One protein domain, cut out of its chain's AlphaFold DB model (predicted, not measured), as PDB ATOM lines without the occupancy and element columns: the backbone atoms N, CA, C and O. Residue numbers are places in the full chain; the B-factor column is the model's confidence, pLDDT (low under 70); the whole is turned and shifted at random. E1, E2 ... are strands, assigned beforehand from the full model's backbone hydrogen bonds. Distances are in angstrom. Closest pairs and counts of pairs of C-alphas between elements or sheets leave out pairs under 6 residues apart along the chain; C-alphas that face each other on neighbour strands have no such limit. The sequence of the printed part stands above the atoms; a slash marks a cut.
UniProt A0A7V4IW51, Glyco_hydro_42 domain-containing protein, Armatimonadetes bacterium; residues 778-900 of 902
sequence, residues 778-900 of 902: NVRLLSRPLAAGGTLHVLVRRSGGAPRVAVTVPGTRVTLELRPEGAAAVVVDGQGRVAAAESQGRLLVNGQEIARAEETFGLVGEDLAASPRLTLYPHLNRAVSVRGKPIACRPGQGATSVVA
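What this domain is: This is residues 778 to 900 of the 902 residues of the protein "Glyco_hydro_42 domain-containing protein" of Armatimonadetes bacterium (UniProt A0A7V4IW51). Two antiparallel sheets stand face to face as a sandwich, and the chain builds them by turns: hairpin after hairpin is laid first in one sheet and then in the other, moving from the E1 and E3 end to the E13 and E12 end. The sandwich is widest where the long strands E1 and E2 lie, and the last strands, E11 to E13, are short. The printed part has 123 residues with no named helix and thirteen named strands, E1 to E13 in turn along the chain, and its class is all strand. One sheet has the order E1, E2, E5, E6, E9, E10, E13 and the other E3, E4, E7, E8, E11, E12. The whole is compact, with a radius of gyration of the C-alphas of 13.6 A, and rounded, with spans of 37 by 33 by 24 A.

Where its parts are: Find C-alpha 778 at (152.056, 146.878, 156.080); from there E1 runs over residues 778 to 785, 23.5 A from first to last C-alpha. E2, residues 790 to 800, is the longest strand by residues and measures 30.4 A; look for its last C-alpha at (146.928, 145.119, 152.081). Next come E3, residues 805 to 808, 10.0 A, and E4, residues 814 to 818, 13.2 A. E5, residues 823 to 829, covers 20.2 A, and E6, residues 834 to 839, covers 13.2 A. Read on to E7, residues 842 to 845, 10.1 A, and to E8, residues 848 to 853, 15.1 A. E9 is residues 857 to 860, 10.5 A, and E10 is residues 869 to 873, 13.2 A. E11, residues 879 to 882, measures 9.7 A and E12, residues 885 to 888, measures 9.8 A. E13, residues 896 to 899, 10.1 A, ends with C-alpha 899 at (143.371, 181.413, 151.192).

How they stand to each other: Start in the seven-strand sheet, which is twisted and has E1 and E13 as edge strands. E1 and E2 form an antiparallel hairpin, where N 782 and O 794 are 2.8 A apart, within hydrogen-bond range. E2 is antiparallel to E5, with N 793 and O 826 at 2.8 A. The hairpin of E5 and E6 has N 827 and O 836 at 2.8 A. E6 and E9 are antiparallel, with N 859 and O 837 at 2.8 A. The hairpin of E9 and E10 has N 871 and O 860 at 2.8 A, and E10 and E13 have N 872 and O 896 at 2.8 A. Now turn to the six-strand sheet, with edge strands E3 and E12. Look for N 807 and O 816 at 2.8 A in the hairpin of E3 and E4, and for N 815 and O 844 at 2.9 A between the antiparallel neighbours E4 and E7. The hairpin of E7 and E8 has N 843 and O 851 at 2.9 A. E8 and E11 are antiparallel, with N 852 and O 881 at 2.9 A, and the hairpin of E11 and E12 has N 887 and O 880 at 2.8 A. The two sheets make a sandwich, two sheets face to face, with the facing parts 9.2 A centre to centre and the strands of the one at 36 degrees to those of the other. Between the sheets, the closest C-alphas of E4 and E6 are those of Leu 816 and Ser 839, 5.4 A apart. E1 and E3 are only just apart, with closest C-alphas at 8.4 A.

The domain as a whole: The two C-alphas farthest apart are those of Ala 788 and Gly 801, at 38.7 A. The printed part has no cut. There is no long link; the links E9 to E10 and E12 to E13 are short, and the others are tight. The mean pLDDT of the printed part is 90.7, and the values under 70 fall at residues 800 to 801, residue 892 and residue 900.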
ATOM      1  N   ASN A 778     150.637 146.745 155.764       87.75
ATOM      2  CA  ASN A 778     152.056 146.878 156.080       87.75
ATOM      3  C   ASN A 778     152.586 148.205 155.515       87.75
ATOM      4  O   ASN A 778     152.591 148.407 154.293       87.75
ATOM      5  N   VAL A 779     153.004 149.108 156.406       92.56
ATOM      6  CA  VAL A 779     153.485 150.452 156.069       92.56
ATOM      7  C   VAL A 779     154.890 150.659 156.625       92.56
ATOM      8  O   VAL A 779     155.120 150.546 157.825       92.56
ATOM      9  N   ARG A 780     155.829 151.021 155.747       93.62
ATOM     10  CA  ARG A 780     157.187 151.433 156.123       93.62
ATOM     11  C   ARG A 780     157.238 152.927 156.403       93.62
ATOM     12  O   ARG A 780     156.656 153.706 155.651       93.62
ATOM     13  N   LEU A 781     158.003 153.310 157.423       95.62
ATOM     14  CA  LEU A 781     158.402 154.690 157.685       95.62
ATOM     15  C   LEU A 781     159.866 154.886 157.307       95.62
ATOM     16  O   LEU A 781     160.755 154.242 157.861       95.62
ATOM     17  N   LEU A 782     160.120 155.832 156.411       96.31
ATOM     18  CA  LEU A 782     161.457 156.291 156.058       96.31
ATOM     19  C   LEU A 782     161.596 157.743 156.513       96.31
ATOM     20  O   LEU A 782     160.742 158.566 156.202       96.31
ATOM     21  N   SER A 783     162.651 158.067 157.259       94.94
ATOM     22  CA  SER A 783     162.839 159.413 157.820       94.94
ATOM     23  C   SER A 783     164.197 159.990 157.436       94.94
ATOM     24  O   SER A 783     165.215 159.306 157.564       94.94
ATOM     25  N   ARG A 784     164.233 161.244 156.974       94.38
ATOM     26  CA  ARG A 784     165.460 161.928 156.544       94.38
ATOM     27  C   ARG A 784     165.598 163.311 157.179       94.38
ATOM     28  O   ARG A 784     164.659 164.101 157.100       94.38
ATOM     29  N   PRO A 785     166.747 163.617 157.804       95.19
ATOM     30  CA  PRO A 785     166.971 164.922 158.405       95.19
ATOM     31  C   PRO A 785     167.146 166.000 157.333       95.19
ATOM     32  O   PRO A 785     167.650 165.748 156.235       95.19
ATOM     33  N   LEU A 786     166.735 167.219 157.676       95.56
ATOM     34  CA  LEU A 786     166.836 168.388 156.806       95.56
ATOM     35  C   LEU A 786     167.967 169.319 157.254       95.56
ATOM     36  O   LEU A 786     168.287 169.406 158.442       95.56
ATOM     37  N   ALA A 787     168.552 170.053 156.307       93.50
ATOM     38  CA  ALA A 787     169.669 170.964 156.564       93.50
ATOM     39  C   ALA A 787     169.298 172.097 157.536       93.50
ATOM     40  O   ALA A 787     170.079 172.429 158.425       93.50
ATOM     41  N   ALA A 788     168.078 172.630 157.423       91.88
ATOM     42  CA  ALA A 788     167.545 173.675 158.302       91.88
ATOM     43  C   ALA A 788     167.033 173.151 159.665       91.88
ATOM     44  O   ALA A 788     166.425 173.902 160.425       91.88
ATOM     45  N   GLY A 789     167.256 171.869 159.973       91.38
ATOM     46  CA  GLY A 789     166.587 171.174 161.071       91.38
ATOM     47  C   GLY A 789     165.199 170.664 160.670       91.38
ATOM     48  O   GLY A 789     164.609 171.111 159.687       91.38
ATOM     49  N   GLY A 790     164.686 169.691 161.424       94.81
ATOM     50  CA  GLY A 790     163.451 168.980 161.087       94.81
ATOM     51  C   GLY A 790     163.691 167.682 160.313       94.81
ATOM     52  O   GLY A 790     164.810 167.163 160.247       94.81
ATOM     53  N   THR A 791     162.621 167.102 159.777       96.19
ATOM     54  CA  THR A 791     162.619 165.766 159.174       96.19
ATOM     55  C   THR A 791     161.585 165.653 158.053       96.19
ATOM     56  O   THR A 791     160.437 166.077 158.187       96.19
ATOM     57  N   LEU A 792     161.999 165.045 156.941       96.38
ATOM     58  CA  LEU A 792     161.117 164.468 155.932       96.38
ATOM     59  C   LEU A 792     160.750 163.048 156.372       96.38
ATOM     60  O   LEU A 792     161.635 162.202 156.495       96.38
ATOM     61  N   HIS A 793     159.465 162.777 156.563       97.00
ATOM     62  CA  HIS A 793     158.937 161.434 156.770       97.00
ATOM     63  C   HIS A 793     158.209 160.974 155.510       97.00
ATOM     64  O   HIS A 793     157.364 161.691 154.978       97.00
ATOM     65  N   VAL A 794     158.514 159.764 155.061       97.12
ATOM     66  CA  VAL A 794     157.847 159.085 153.954       97.12
ATOM     67  C   VAL A 794     157.211 157.809 154.483       97.12
ATOM     68  O   VAL A 794     157.866 157.005 155.146       97.12
ATOM     69  N   LEU A 795     155.938 157.618 154.162       96.31
ATOM     70  CA  LEU A 795     155.194 156.397 154.422       96.31
ATOM     71  C   LEU A 795     155.026 155.628 153.119       96.31
ATOM     72  O   LEU A 795     154.620 156.215 152.121       96.31
ATOM     73  N   VAL A 796     155.289 154.325 153.125       94.62
ATOM     74  CA  VAL A 796     155.171 153.470 151.935       94.62
ATOM     75  C   VAL A 796     154.364 152.233 152.288       94.62
ATOM     76  O   VAL A 796     154.799 151.427 153.111       94.62
ATOM     77  N   ARG A 797     153.198 152.062 151.663       91.44
ATOM     78  CA  ARG A 797     152.376 150.861 151.830       91.44
ATOM     79  C   ARG A 797     152.839 149.781 150.856       91.44
ATOM     80  O   ARG A 797     152.828 150.003 149.649       91.44
ATOM     81  N   ARG A 798     153.218 148.616 151.384       83.62
ATOM     82  CA  ARG A 798     153.714 147.479 150.584       83.62
ATOM     83  C   ARG A 798     152.597 146.586 150.060       83.62
ATOM     84  O   ARG A 798     152.687 146.081 148.956       83.62
ATOM     85  N   SER A 799     151.562 146.382 150.869       72.19
ATOM     86  CA  SER A 799     150.448 145.482 150.563       72.19
ATOM     87  C   SER A 799     149.256 145.746 151.497       72.19
ATOM     88  O   SER A 799     149.363 146.489 152.481       72.19
ATOM     89  N   GLY A 800     148.086 145.191 151.176       64.25
ATOM     90  CA  GLY A 800     146.928 145.119 152.081       64.25
ATOM     91  C   GLY A 800     145.589 145.114 151.341       64.25
ATOM     92  O   GLY A 800     145.514 145.621 150.227       64.25
ATOM     93  N   GLY A 801     144.533 144.606 151.982       64.06
ATOM     94  CA  GLY A 801     143.198 144.458 151.377       64.06
ATOM     95  C   GLY A 801     142.270 145.674 151.500       64.06
ATOM     96  O   GLY A 801     141.330 145.802 150.723       64.06
ATOM     97  N   ALA A 802     142.522 146.595 152.439       74.06
ATOM     98  CA  ALA A 802     141.674 147.777 152.610       74.06
ATOM     99  C   ALA A 802     141.917 148.827 151.500       74.06
ATOM    100  O   ALA A 802     143.079 149.109 151.174       74.06
ATOM    101  N   PRO A 803     140.876 149.483 150.956       83.62
ATOM    102  CA  PRO A 803     141.023 150.461 149.871       83.62
ATOM    103  C   PRO A 803     141.775 151.731 150.298       83.62
ATOM    104  O   PRO A 803     142.363 152.409 149.456       83.62
ATOM    105  N   ARG A 804     141.794 152.048 151.600       90.06
ATOM    106  CA  ARG A 804     142.620 153.096 152.214       90.06
ATOM    107  C   ARG A 804     142.994 152.715 153.636       90.06
ATOM    108  O   ARG A 804     142.231 152.016 154.295       90.06
ATOM    109  N   VAL A 805     144.132 153.217 154.105       93.06
ATOM    110  CA  VAL A 805     144.528 153.150 155.518       93.06
ATOM    111  C   VAL A 805     144.967 154.523 156.005       93.06
ATOM    112  O   VAL A 805     145.664 155.236 155.283       93.06
ATOM    113  N   ALA A 806     144.538 154.896 157.209       94.19
ATOM    114  CA  ALA A 806     144.980 156.107 157.887       94.19
ATOM    115  C   ALA A 806     146.175 155.773 158.780       94.19
ATOM    116  O   ALA A 806     146.145 154.799 159.527       94.19
ATOM    117  N   VAL A 807     147.224 156.583 158.691       95.06
ATOM    118  CA  VAL A 807     148.499 156.335 159.352       95.06
ATOM    119  C   VAL A 807     148.966 157.595 160.051       95.06
ATOM    120  O   VAL A 807     149.201 158.617 159.405       95.06
ATOM    121  N   THR A 808     149.128 157.517 161.369       95.19
ATOM    122  CA  THR A 808     149.726 158.594 162.163       95.19
ATOM    123  C   THR A 808     151.237 158.428 162.182       95.19
ATOM    124  O   THR A 808     151.740 157.383 162.587       95.19
ATOM    125  N   VAL A 809     151.965 159.454 161.743       94.94
ATOM    126  CA  VAL A 809     153.430 159.422 161.687       94.94
ATOM    127  C   VAL A 809     153.989 159.443 163.119       94.94
ATOM    128  O   VAL A 809     153.739 160.415 163.842       94.94
ATOM    129  N   PRO A 810     154.743 158.409 163.544       91.88
ATOM    130  CA  PRO A 810     155.293 158.316 164.894       91.88
ATOM    131  C   PRO A 810     156.110 159.546 165.298       91.88
ATOM    132  O   PRO A 810     156.856 160.102 164.496       91.88
ATOM    133  N   GLY A 811     155.966 159.977 166.554       88.56
ATOM    134  CA  GLY A 811     156.635 161.180 167.067       88.56
ATOM    135  C   GLY A 811     156.033 162.502 166.574       88.56
ATOM    136  O   GLY A 811     156.505 163.567 166.960       88.56
ATOM    137  N   THR A 812     154.970 162.452 165.770       91.31
ATOM    138  CA  THR A 812     154.243 163.628 165.284       91.31
ATOM    139  C   THR A 812     152.753 163.513 165.618       91.31
ATOM    140  O   THR A 812     152.280 162.493 166.116       91.31
ATOM    141  N   ARG A 813     151.988 164.566 165.322       91.88
ATOM    142  CA  ARG A 813     150.516 164.558 165.381       91.88
ATOM    143  C   ARG A 813     149.889 164.655 163.990       91.88
ATOM    144  O   ARG A 813     148.837 165.276 163.830       91.88
ATOM    145  N   VAL A 814     150.566 164.102 162.984       97.12
ATOM    146  CA  VAL A 814     150.123 164.136 161.587       97.12
ATOM    147  C   VAL A 814     149.614 162.765 161.172       97.12
ATOM    148  O   VAL A 814     150.335 161.777 161.298       97.12
ATOM    149  N   THR A 815     148.396 162.721 160.639       97.19
ATOM    150  CA  THR A 815     147.795 161.516 160.061       97.19
ATOM    151  C   THR A 815     147.601 161.706 158.562       97.19
ATOM    152  O   THR A 815     147.011 162.697 158.122       97.19
ATOM    153  N   LEU A 816     148.098 160.747 157.785       97.00
ATOM    154  CA  LEU A 816     148.024 160.695 156.324       97.00
ATOM    155  C   LEU A 816     147.229 159.459 155.901       97.00
ATOM    156  O   LEU A 816     147.217 158.460 156.615       97.00
ATOM    157  N   GLU A 817     146.596 159.500 154.733       95.56
ATOM    158  CA  GLU A 817     145.945 158.328 154.148       95.56
ATOM    159  C   GLU A 817     146.749 157.772 152.975       95.56
ATOM    160  O   GLU A 817     147.362 158.519 152.209       95.56
ATOM    161  N   LEU A 818     146.722 156.445 152.839       93.50
ATOM    162  CA  LEU A 818     147.421 155.680 151.808       93.50
ATOM    163  C   LEU A 818     146.446 154.740 151.093       93.50
ATOM    164  O   LEU A 818     145.755 153.944 151.740       93.50
ATOM    165  N   ARG A 819     146.445 154.764 149.757       90.12
ATOM    166  CA  ARG A 819     145.817 153.718 148.920       90.12
ATOM    167  C   ARG A 819     146.708 152.461 148.884       90.12
ATOM    168  O   ARG A 819     147.861 152.550 149.314       90.12
ATOM    169  N   PRO A 820     146.214 151.293 148.423       85.38
ATOM    170  CA  PRO A 820     147.063 150.151 148.081       85.38
ATOM    171  C   PRO A 820     148.246 150.595 147.223       85.38
ATOM    172  O   PRO A 820     148.070 151.445 146.353       85.38
ATOM    173  N   GLU A 821     149.444 150.096 147.542       84.44
ATOM    174  CA  GLU A 821     150.704 150.486 146.876       84.44
ATOM    175  C   GLU A 821     150.961 152.011 146.863       84.44
ATOM    176  O   GLU A 821     151.717 152.556 146.065       84.44
ATOM    177  N   GLY A 822     150.320 152.735 147.784       90.00
ATOM    178  CA  GLY A 822     150.459 154.171 147.948       90.00
ATOM    179  C   GLY A 822     151.696 154.565 148.749       90.00
ATOM    180  O   GLY A 822     152.249 153.782 149.528       90.00
ATOM    181  N   ALA A 823     152.108 155.823 148.604       93.94
ATOM    182  CA  ALA A 823     153.177 156.404 149.409       93.94
ATOM    183  C   ALA A 823     152.887 157.863 149.762       93.94
ATOM    184  O   ALA A 823     152.590 158.643 148.879       93.94
ATOM    185  N   ALA A 824     152.979 158.271 151.016       95.62
ATOM    186  CA  ALA A 824     152.683 159.636 151.458       95.62
ATOM    187  C   ALA A 824     153.935 160.279 152.053       95.62
ATOM    188  O   ALA A 824     154.875 159.577 152.428       95.62
ATOM    189  N   ALA A 825     153.953 161.603 152.159       96.81
ATOM    190  CA  ALA A 825     155.083 162.315 152.741       96.81
ATOM    191  C   ALA A 825     154.623 163.463 153.635       96.81
ATOM    192  O   ALA A 825     153.605 164.097 153.373       96.81
ATOM    193  N   VAL A 826     155.399 163.762 154.670       97.06
ATOM    194  CA  VAL A 826     155.241 164.964 155.490       97.06
ATOM    195  C   VAL A 826     156.605 165.535 155.833       97.06
ATOM    196  O   VAL A 826     157.553 164.802 156.106       97.06
ATOM    197  N   VAL A 827     156.692 166.859 155.830       96.75
ATOM    198  CA  VAL A 827     157.855 167.596 156.302       96.75
ATOM    199  C   VAL A 827     157.489 168.339 157.572       96.75
ATOM    200  O   VAL A 827     156.601 169.196 157.571       96.75
ATOM    201  N   VAL A 828     158.202 167.999 158.640       96.25
ATOM    202  CA  VAL A 828     158.112 168.647 159.946       96.25
ATOM    203  C   VAL A 828     159.404 169.424 160.165       96.25
ATOM    204  O   VAL A 828     160.486 168.862 160.017       96.25
ATOM    205  N   ASP A 829     159.318 170.716 160.465       93.75
ATOM    206  CA  ASP A 829     160.506 171.547 160.676       93.75
ATOM    207  C   ASP A 829     161.131 171.355 162.071       93.75
ATOM    208  O   ASP A 829     160.649 170.579 162.900       93.75
ATOM    209  N   GLY A 830     162.232 172.060 162.346       90.56
ATOM    210  CA  GLY A 830     162.927 171.984 163.638       90.56
ATOM    211  C   GLY A 830     162.104 172.472 164.841       90.56
ATOM    212  O   GLY A 830     162.497 172.222 165.977       90.56
ATOM    213  N   GLN A 831     160.977 173.150 164.610       91.88
ATOM    214  CA  GLN A 831     160.045 173.630 165.631       91.88
ATOM    215  C   GLN A 831     158.817 172.715 165.778       91.88
ATOM    216  O   GLN A 831     157.926 173.014 166.573       91.88
ATOM    217  N   GLY A 832     158.747 171.611 165.029       92.00
ATOM    218  CA  GLY A 832     157.608 170.692 165.047       92.00
ATOM    219  C   GLY A 832     156.415 171.155 164.204       92.00
ATOM    220  O   GLY A 832     155.351 170.539 164.275       92.00
ATOM    221  N   ARG A 833     156.560 172.223 163.409       94.56
ATOM    222  CA  ARG A 833     155.502 172.717 162.516       94.56
ATOM    223  C   ARG A 833     155.463 171.881 161.247       94.56
ATOM    224  O   ARG A 833     156.495 171.436 160.745       94.56
ATOM    225  N   VAL A 834     154.267 171.690 160.697       96.38
ATOM    226  CA  VAL A 834     154.087 170.920 159.464       96.38
ATOM    227  C   VAL A 834     154.250 171.864 158.279       96.38
ATOM    228  O   VAL A 834     153.341 172.629 157.981       96.38
ATOM    229  N   ALA A 835     155.393 171.830 157.598       95.19
ATOM    230  CA  ALA A 835     155.679 172.740 156.484       95.19
ATOM    231  C   ALA A 835     155.103 172.236 155.148       95.19
ATOM    232  O   ALA A 835     154.714 173.020 154.279       95.19
ATOM    233  N   ALA A 836     155.034 170.918 154.965       95.62
ATOM    234  CA  ALA A 836     154.444 170.313 153.777       95.62
ATOM    235  C   ALA A 836     153.896 168.918 154.062       95.62
ATOM    236  O   ALA A 836     154.395 168.224 154.945       95.62
ATOM    237  N   ALA A 837     152.902 168.492 153.287       96.50
ATOM    238  CA  ALA A 837     152.397 167.125 153.319       96.50
ATOM    239  C   ALA A 837     151.780 166.724 151.975       96.50
ATOM    240  O   ALA A 837     151.171 167.553 151.303       96.50
ATOM    241  N   GLU A 838     151.898 165.447 151.622       95.62
ATOM    242  CA  GLU A 838     151.217 164.790 150.505       95.62
ATOM    243  C   GLU A 838     150.412 163.604 151.049       95.62
ATOM    244  O   GLU A 838     150.959 162.797 151.802       95.62
ATOM    245  N   SER A 839     149.129 163.492 150.691       96.00
ATOM    246  CA  SER A 839     148.223 162.436 151.178       96.00
ATOM    247  C   SER A 839     147.307 161.899 150.067       96.00
ATOM    248  O   SER A 839     146.997 162.614 149.115       96.00
ATOM    249  N   GLN A 840     146.847 160.648 150.193       93.88
ATOM    250  CA  GLN A 840     145.893 159.960 149.298       93.88
ATOM    251  C   GLN A 840     144.479 159.902 149.889       93.88
ATOM    252  O   GLN A 840     143.838 158.849 149.953       93.88
ATOM    253  N   GLY A 841     143.992 161.038 150.369       94.69
ATOM    254  CA  GLY A 841     142.683 161.091 150.996       94.69
ATOM    255  C   GLY A 841     142.582 162.214 151.992       94.69
ATOM    256  O   GLY A 841     142.433 163.356 151.586       94.69
ATOM    257  N   ARG A 842     142.645 161.910 153.282       96.75
ATOM    258  CA  ARG A 842     142.627 162.912 154.354       96.75
ATOM    259  C   ARG A 842     144.031 163.253 154.843       96.75
ATOM    260  O   ARG A 842     144.921 162.407 154.887       96.75
ATOM    261  N   LEU A 843     144.212 164.508 155.235       97.75
ATOM    262  CA  LEU A 843     145.352 164.997 156.006       97.75
ATOM    263  C   LEU A 843     144.820 165.576 157.313       97.75
ATOM    264  O   LEU A 843     144.077 166.562 157.290       97.75
ATOM    265  N   LEU A 844     145.231 164.998 158.441       97.75
ATOM    266  CA  LEU A 844     144.931 165.534 159.763       97.75
ATOM    267  C   LEU A 844     146.217 166.025 160.422       97.75
ATOM    268  O   LEU A 844     147.242 165.348 160.375       97.75
ATOM    269  N   VAL A 845     146.149 167.186 161.068       96.69
ATOM    270  CA  VAL A 845     147.226 167.736 161.898       96.69
ATOM    271  C   VAL A 845     146.626 168.078 163.253       96.69
ATOM    272  O   VAL A 845     145.629 168.791 163.326       96.69
ATOM    273  N   ASN A 846     147.200 167.547 164.334       93.75
ATOM    274  CA  ASN A 846     146.664 167.689 165.694       93.75
ATOM    275  C   ASN A 846     145.203 167.211 165.825       93.75
ATOM    276  O   ASN A 846     144.423 167.791 166.573       93.75
ATOM    277  N   GLY A 847     144.822 166.172 165.074       92.50
ATOM    278  CA  GLY A 847     143.453 165.641 165.038       92.50
ATOM    279  C   GLY A 847     142.455 166.482 164.231       92.50
ATOM    280  O   GLY A 847     141.332 166.039 164.009       92.50
ATOM    281  N   GLN A 848     142.853 167.658 163.740       94.44
ATOM    282  CA  GLN A 848     142.025 168.494 162.878       94.44
ATOM    283  C   GLN A 848     142.258 168.138 161.408       94.44
ATOM    284  O   GLN A 848     143.396 168.119 160.942       94.44
ATOM    285  N   GLU A 849     141.181 167.909 160.653       96.94
ATOM    286  CA  GLU A 849     141.270 167.724 159.204       96.94
ATOM    287  C   GLU A 849     141.663 169.041 158.519       96.94
ATOM    288  O   GLU A 849     140.919 170.025 158.524       96.94
ATOM    289  N   ILE A 850     142.856 169.055 157.926       96.88
ATOM    290  CA  ILE A 850     143.387 170.204 157.192       96.88
ATOM    291  C   ILE A 850     142.922 170.169 155.745       96.88
ATOM    292  O   ILE A 850     142.570 171.211 155.191       96.88
ATOM    293  N   ALA A 851     142.911 168.987 155.132       97.00
ATOM    294  CA  ALA A 851     142.421 168.818 153.777       97.00
ATOM    295  C   ALA A 851     141.970 167.391 153.487       97.00
ATOM    296  O   ALA A 851     142.414 166.437 154.134       97.00
ATOM    297  N   ARG A 852     141.111 167.268 152.474       96.62
ATOM    298  CA  ARG A 852     140.713 165.990 151.897       96.62
ATOM    299  C   ARG A 852     140.519 166.052 150.389       96.62
ATOM    300  O   ARG A 852     140.069 167.071 149.859       96.62
ATOM    301  N   ALA A 853     140.783 164.936 149.725       94.62
ATOM    302  CA  ALA A 853     140.504 164.753 148.310       94.62
ATOM    303  C   ALA A 853     140.194 163.285 147.970       94.62
ATOM    304  O   ALA A 853     140.408 162.375 148.779       94.62
ATOM    305  N   GLU A 854     139.659 163.060 146.772       89.94
ATOM    306  CA  GLU A 854     139.480 161.712 146.231       89.94
ATOM    307  C   GLU A 854     140.833 161.132 145.821       89.94
ATOM    308  O   GLU A 854     141.174 160.024 146.214       89.94
ATOM    309  N   GLU A 855     141.651 161.913 145.127       88.69
ATOM    310  CA  GLU A 855     142.981 161.503 144.704       88.69
ATOM    311  C   GLU A 855     144.082 162.125 145.561       88.69
ATOM    312  O   GLU A 855     143.856 162.794 146.568       88.69
ATOM    313  N   THR A 856     145.321 161.899 145.149       91.31
ATOM    314  CA  THR A 856     146.506 162.456 145.806       91.31
ATOM    315  C   THR A 856     146.526 163.974 145.734       91.31
ATOM    316  O   THR A 856     146.288 164.543 144.673       91.31
ATOM    317  N   PHE A 857     146.868 164.636 146.832       93.56
ATOM    318  CA  PHE A 857     147.108 166.075 146.853       93.56
ATOM    319  C   PHE A 857     148.316 166.404 147.729       93.56
ATOM    320  O   PHE A 857     148.634 165.668 148.666       93.56
ATOM    321  N   GLY A 858     148.946 167.543 147.446       94.31
ATOM    322  CA  GLY A 858     150.028 168.111 148.238       94.31
ATOM    323  C   GLY A 858     149.672 169.494 148.779       94.31
ATOM    324  O   GLY A 858     149.021 170.293 148.105       94.31
ATOM    325  N   LEU A 859     150.129 169.809 149.986       95.06
ATOM    326  CA  LEU A 859     150.024 171.131 150.598       95.06
ATOM    327  C   LEU A 859     151.388 171.603 151.084       95.06
ATOM    328  O   LEU A 859     152.160 170.823 151.634       95.06
ATOM    329  N   VAL A 860     151.653 172.900 150.922       94.44
ATOM    330  CA  VAL A 860     152.851 173.574 151.443       94.44
ATOM    331  C   VAL A 860     152.457 174.891 152.114       94.44
ATOM    332  O   VAL A 860     151.647 175.651 151.573       94.44
ATOM    333  N   GLY A 861     153.055 175.178 153.269       92.69
ATOM    334  CA  GLY A 861     152.890 176.413 154.039       92.69
ATOM    335  C   GLY A 861     154.039 176.609 155.032       92.69
ATOM    336  O   GLY A 861     154.983 175.827 155.049       92.69
ATOM    337  N   GLU A 862     153.975 177.655 155.856       90.88
ATOM    338  CA  GLU A 862     154.912 177.810 156.985       90.88
ATOM    339  C   GLU A 862     154.562 176.832 158.118       90.88
ATOM    340  O   GLU A 862     155.429 176.201 158.709       90.88
ATOM    341  N   ASP A 863     153.261 176.684 158.365       94.38
ATOM    342  CA  ASP A 863     152.640 175.652 159.194       94.38
ATOM    343  C   ASP A 863     151.250 175.343 158.623       94.38
ATOM    344  O   ASP A 863     150.388 176.225 158.591       94.38
ATOM    345  N   LEU A 864     150.998 174.123 158.152       94.56
ATOM    346  CA  LEU A 864     149.723 173.746 157.537       94.56
ATOM    347  C   LEU A 864     148.524 173.942 158.483       94.56
ATOM    348  O   LEU A 864     147.417 174.227 158.010       94.56
ATOM    349  N   ALA A 865     148.723 173.845 159.801       92.62
ATOM    350  CA  ALA A 865     147.657 174.038 160.783       92.62
ATOM    351  C   ALA A 865     147.272 175.517 160.962       92.62
ATOM    352  O   ALA A 865     146.086 175.830 161.055       92.62
ATOM    353  N   ALA A 866     148.249 176.428 160.949       92.06
ATOM    354  CA  ALA A 866     148.034 177.845 161.260       92.06
ATOM    355  C   ALA A 866     148.047 178.782 160.040       92.06
ATOM    356  O   ALA A 866     147.453 179.859 160.082       92.06
ATOM    357  N   SER A 867     148.686 178.391 158.934       91.81
ATOM    358  CA  SER A 867     148.936 179.308 157.816       91.81
ATOM    359  C   SER A 867     147.629 179.845 157.222       91.81
ATOM    360  O   SER A 867     146.708 179.063 156.957       91.81
ATOM    361  N   PRO A 868     147.534 181.160 156.958       87.69
ATOM    362  CA  PRO A 868     146.370 181.763 156.307       87.69
ATOM    363  C   PRO A 868     146.381 181.558 154.788       87.69
ATOM    364  O   PRO A 868     145.360 181.728 154.119       87.69
ATOM    365  N   ARG A 869     147.545 181.220 154.225       90.38
ATOM    366  CA  ARG A 869     147.749 180.935 152.808       90.38
ATOM    367  C   ARG A 869     148.524 179.641 152.661       90.38
ATOM    368  O   ARG A 869     149.569 179.483 153.283       90.38
ATOM    369  N   LEU A 870     148.018 178.753 151.818       92.56
ATOM    370  CA  LEU A 870     148.670 177.496 151.475       92.56
ATOM    371  C   LEU A 870     148.925 177.455 149.971       92.56
ATOM    372  O   LEU A 870     148.230 178.104 149.186       92.56
ATOM    373  N   THR A 871     149.930 176.694 149.565       93.38
ATOM    374  CA  THR A 871     150.091 176.273 148.173       93.38
ATOM    375  C   THR A 871     149.517 174.873 148.043       93.38
ATOM    376  O   THR A 871     149.987 173.959 148.716       93.38
ATOM    377  N   LEU A 872     148.501 174.722 147.196       93.19
ATOM    378  CA  LEU A 872     147.871 173.449 146.874       93.19
ATOM    379  C   LEU A 872     148.445 172.888 145.576       93.19
ATOM    380  O   LEU A 872     148.455 173.571 144.550       93.19
ATOM    381  N   TYR A 873     148.853 171.628 145.628       91.88
ATOM    382  CA  TYR A 873     149.182 170.787 144.487       91.88
ATOM    383  C   TYR A 873     148.028 169.796 144.309       91.88
ATOM    384  O   TYR A 873     147.880 168.890 145.130       91.88
ATOM    385  N   PRO A 874     147.144 169.988 143.316       87.19
ATOM    386  CA  PRO A 874     145.946 169.166 143.184       87.19
ATOM    387  C   PRO A 874     146.207 167.811 142.507       87.19
ATOM    388  O   PRO A 874     145.321 166.958 142.534       87.19
ATOM    389  N   HIS A 875     147.382 167.600 141.897       85.75
ATOM    390  CA  HIS A 875     147.691 166.461 141.031       85.75
ATOM    391  C   HIS A 875     146.625 166.296 139.932       85.75
ATOM    392  O   HIS A 875     146.558 167.095 138.993       85.75
ATOM    393  N   LEU A 876     145.774 165.275 140.045       83.50
ATOM    394  CA  LEU A 876     144.707 164.962 139.090       83.50
ATOM    395  C   LEU A 876     143.303 165.257 139.639       83.50
ATOM    396  O   LEU A 876     142.313 165.024 138.949       83.50
ATOM    397  N   ASN A 877     143.201 165.815 140.850       85.50
ATOM    398  CA  ASN A 877     141.915 166.117 141.468       85.50
ATOM    399  C   ASN A 877     141.135 167.190 140.700       85.50
ATOM    400  O   ASN A 877     141.673 168.225 140.298       85.50
ATOM    401  N   ARG A 878     139.817 166.980 140.605       87.31
ATOM    402  CA  ARG A 878     138.850 168.002 140.167       87.31
ATOM    403  C   ARG A 878     138.450 168.949 141.298       87.31
ATOM    404  O   ARG A 878     138.046 170.081 141.043       87.31
ATOM    405  N   ALA A 879     138.569 168.504 142.545       90.56
ATOM    406  CA  ALA A 879     138.370 169.338 143.717       90.56
ATOM    407  C   ALA A 879     139.197 168.831 144.900       90.56
ATOM    408  O   ALA A 879     139.339 167.626 145.095       90.56
ATOM    409  N   VAL A 880     139.699 169.759 145.712       92.62
ATOM    410  CA  VAL A 880     140.315 169.462 147.012       92.62
ATOM    411  C   VAL A 880     139.618 170.318 148.058       92.62
ATOM    412  O   VAL A 880     139.487 171.528 147.879       92.62
ATOM    413  N   SER A 881     139.148 169.711 149.144       95.25
ATOM    414  CA  SER A 881     138.605 170.462 150.276       95.25
ATOM    415  C   SER A 881     139.743 170.829 151.216       95.25
ATOM    416  O   SER A 881     140.467 169.945 151.666       95.25
ATOM    417  N   VAL A 882     139.909 172.116 151.517       94.50
ATOM    418  CA  VAL A 882     140.915 172.621 152.462       94.50
ATOM    419  C   VAL A 882     140.182 173.339 153.589       94.50
ATOM    420  O   VAL A 882     139.453 174.298 153.343       94.50
ATOM    421  N   ARG A 883     140.343 172.855 154.826       90.75
ATOM    422  CA  ARG A 883     139.612 173.309 156.025       90.75
ATOM    423  C   ARG A 883     138.096 173.395 155.785       90.75
ATOM    424  O   ARG A 883     137.456 174.392 156.101       90.75
ATOM    425  N   GLY A 884     137.540 172.357 155.158       85.94
ATOM    426  CA  GLY A 884     136.111 172.243 154.853       85.94
ATOM    427  C   GLY A 884     135.623 173.048 153.642       85.94
ATOM    428  O   GLY A 884     134.463 172.900 153.264       85.94
ATOM    429  N   LYS A 885     136.471 173.867 153.005       87.56
ATOM    430  CA  LYS A 885     136.096 174.667 151.828       87.56
ATOM    431  C   LYS A 885     136.536 173.956 150.541       87.56
ATOM    432  O   LYS A 885     137.738 173.738 150.371       87.56
ATOM    433  N   PRO A 886     135.610 173.599 149.628       90.31
ATOM    434  CA  PRO A 886     135.964 172.959 148.368       90.31
ATOM    435  C   PRO A 886     136.651 173.954 147.431       90.31
ATOM    436  O   PRO A 886     136.172 175.067 147.212       90.31
ATOM    437  N   ILE A 887     137.768 173.533 146.848       90.69
ATOM    438  CA  ILE A 887     138.536 174.301 145.871       90.69
ATOM    439  C   ILE A 887     138.448 173.563 144.544       90.69
ATOM    440  O   ILE A 887     138.971 172.458 144.417       90.69
ATOM    441  N   ALA A 888     137.779 174.167 143.561       87.56
ATOM    442  CA  ALA A 888     137.707 173.615 142.214       87.56
ATOM    443  C   ALA A 888     139.095 173.637 141.559       87.56
ATOM    444  O   ALA A 888     139.804 174.646 141.597       87.56
ATOM    445  N   CYS A 889     139.482 172.522 140.953       85.50
ATOM    446  CA  CYS A 889     140.765 172.327 140.295       85.50
ATOM    447  C   CYS A 889     140.533 171.756 138.896       85.50
ATOM    448  O   CYS A 889     139.571 171.028 138.648       85.50
ATOM    449  N   ARG A 890     141.420 172.079 137.956       78.50
ATOM    450  CA  ARG A 890     141.477 171.362 136.678       78.50
ATOM    451  C   ARG A 890     142.467 170.202 136.822       78.50
ATOM    452  O   ARG A 890     143.566 170.447 137.321       78.50
ATOM    453  N   PRO A 891     142.143 168.979 136.374       70.62
ATOM    454  CA  PRO A 891     143.114 167.889 136.345       70.62
ATOM    455  C   PRO A 891     144.405 168.323 135.639       70.62
ATOM    456  O   PRO A 891     144.359 168.965 134.586       70.62
ATOM    457  N   GLY A 892     145.555 168.057 136.260       66.31
ATOM    458  CA  GLY A 892     146.861 168.457 135.736       66.31
ATOM    459  C   GLY A 892     147.212 169.942 135.896       66.31
ATOM    460  O   GLY A 892     148.297 170.372 135.479       66.31
ATOM    461  N   GLN A 893     146.350 170.744 136.532       76.88
ATOM    462  CA  GLN A 893     146.670 172.116 136.933       76.88
ATOM    463  C   GLN A 893     147.886 172.123 137.861       76.88
ATOM    464  O   GLN A 893     148.029 171.258 138.718       76.88
ATOM    465  N   GLY A 894     148.786 173.086 137.658       75.06
ATOM    466  CA  GLY A 894     149.930 173.300 138.542       75.06
ATOM    467  C   GLY A 894     149.535 173.810 139.928       75.06
ATOM    468  O   GLY A 894     148.360 174.014 140.240       75.06
ATOM    469  N   ALA A 895     150.552 174.073 140.744       80.94
ATOM    470  CA  ALA A 895     150.391 174.640 142.074       80.94
ATOM    471  C   ALA A 895     149.496 175.893 142.067       80.94
ATOM    472  O   ALA A 895     149.661 176.777 141.225       80.94
ATOM    473  N   THR A 896     148.576 175.991 143.024       83.94
ATOM    474  CA  THR A 896     147.663 177.134 143.167       83.94
ATOM    475  C   THR A 896     147.708 177.664 144.597       83.94
ATOM    476  O   THR A 896     147.692 176.892 145.553       83.94
ATOM    477  N   SER A 897     147.787 178.986 144.764       84.62
ATOM    478  CA  SER A 897     147.712 179.609 146.092       84.62
ATOM    479  C   SER A 897     146.262 179.657 146.565       84.62
ATOM    480  O   SER A 897     145.382 180.098 145.827       84.62
ATOM    481  N   VAL A 898     146.018 179.223 147.799       85.38
ATOM    482  CA  VAL A 898     144.684 179.141 148.396       85.38
ATOM    483  C   VAL A 898     144.650 179.904 149.716       85.38
ATOM    484  O   VAL A 898     145.585 179.834 150.516       85.38
ATOM    485  N   VAL A 899     143.582 180.672 149.942       80.06
ATOM    486  CA  VAL A 899     143.371 181.413 151.192       80.06
ATOM    487  C   VAL A 899     142.607 180.515 152.157       80.06
ATOM    488  O   VAL A 899     141.408 180.295 152.004       80.06
ATOM    489  N   ALA A 900     143.307 180.010 153.164       66.62
ATOM    490  CA  ALA A 900     142.771 179.143 154.200       66.62
ATOM    491  C   ALA A 900     142.294 179.987 155.396       66.62
ATOM    492  O   ALA A 900     142.825 179.877 156.499       66.62
TER     493      ALA A 900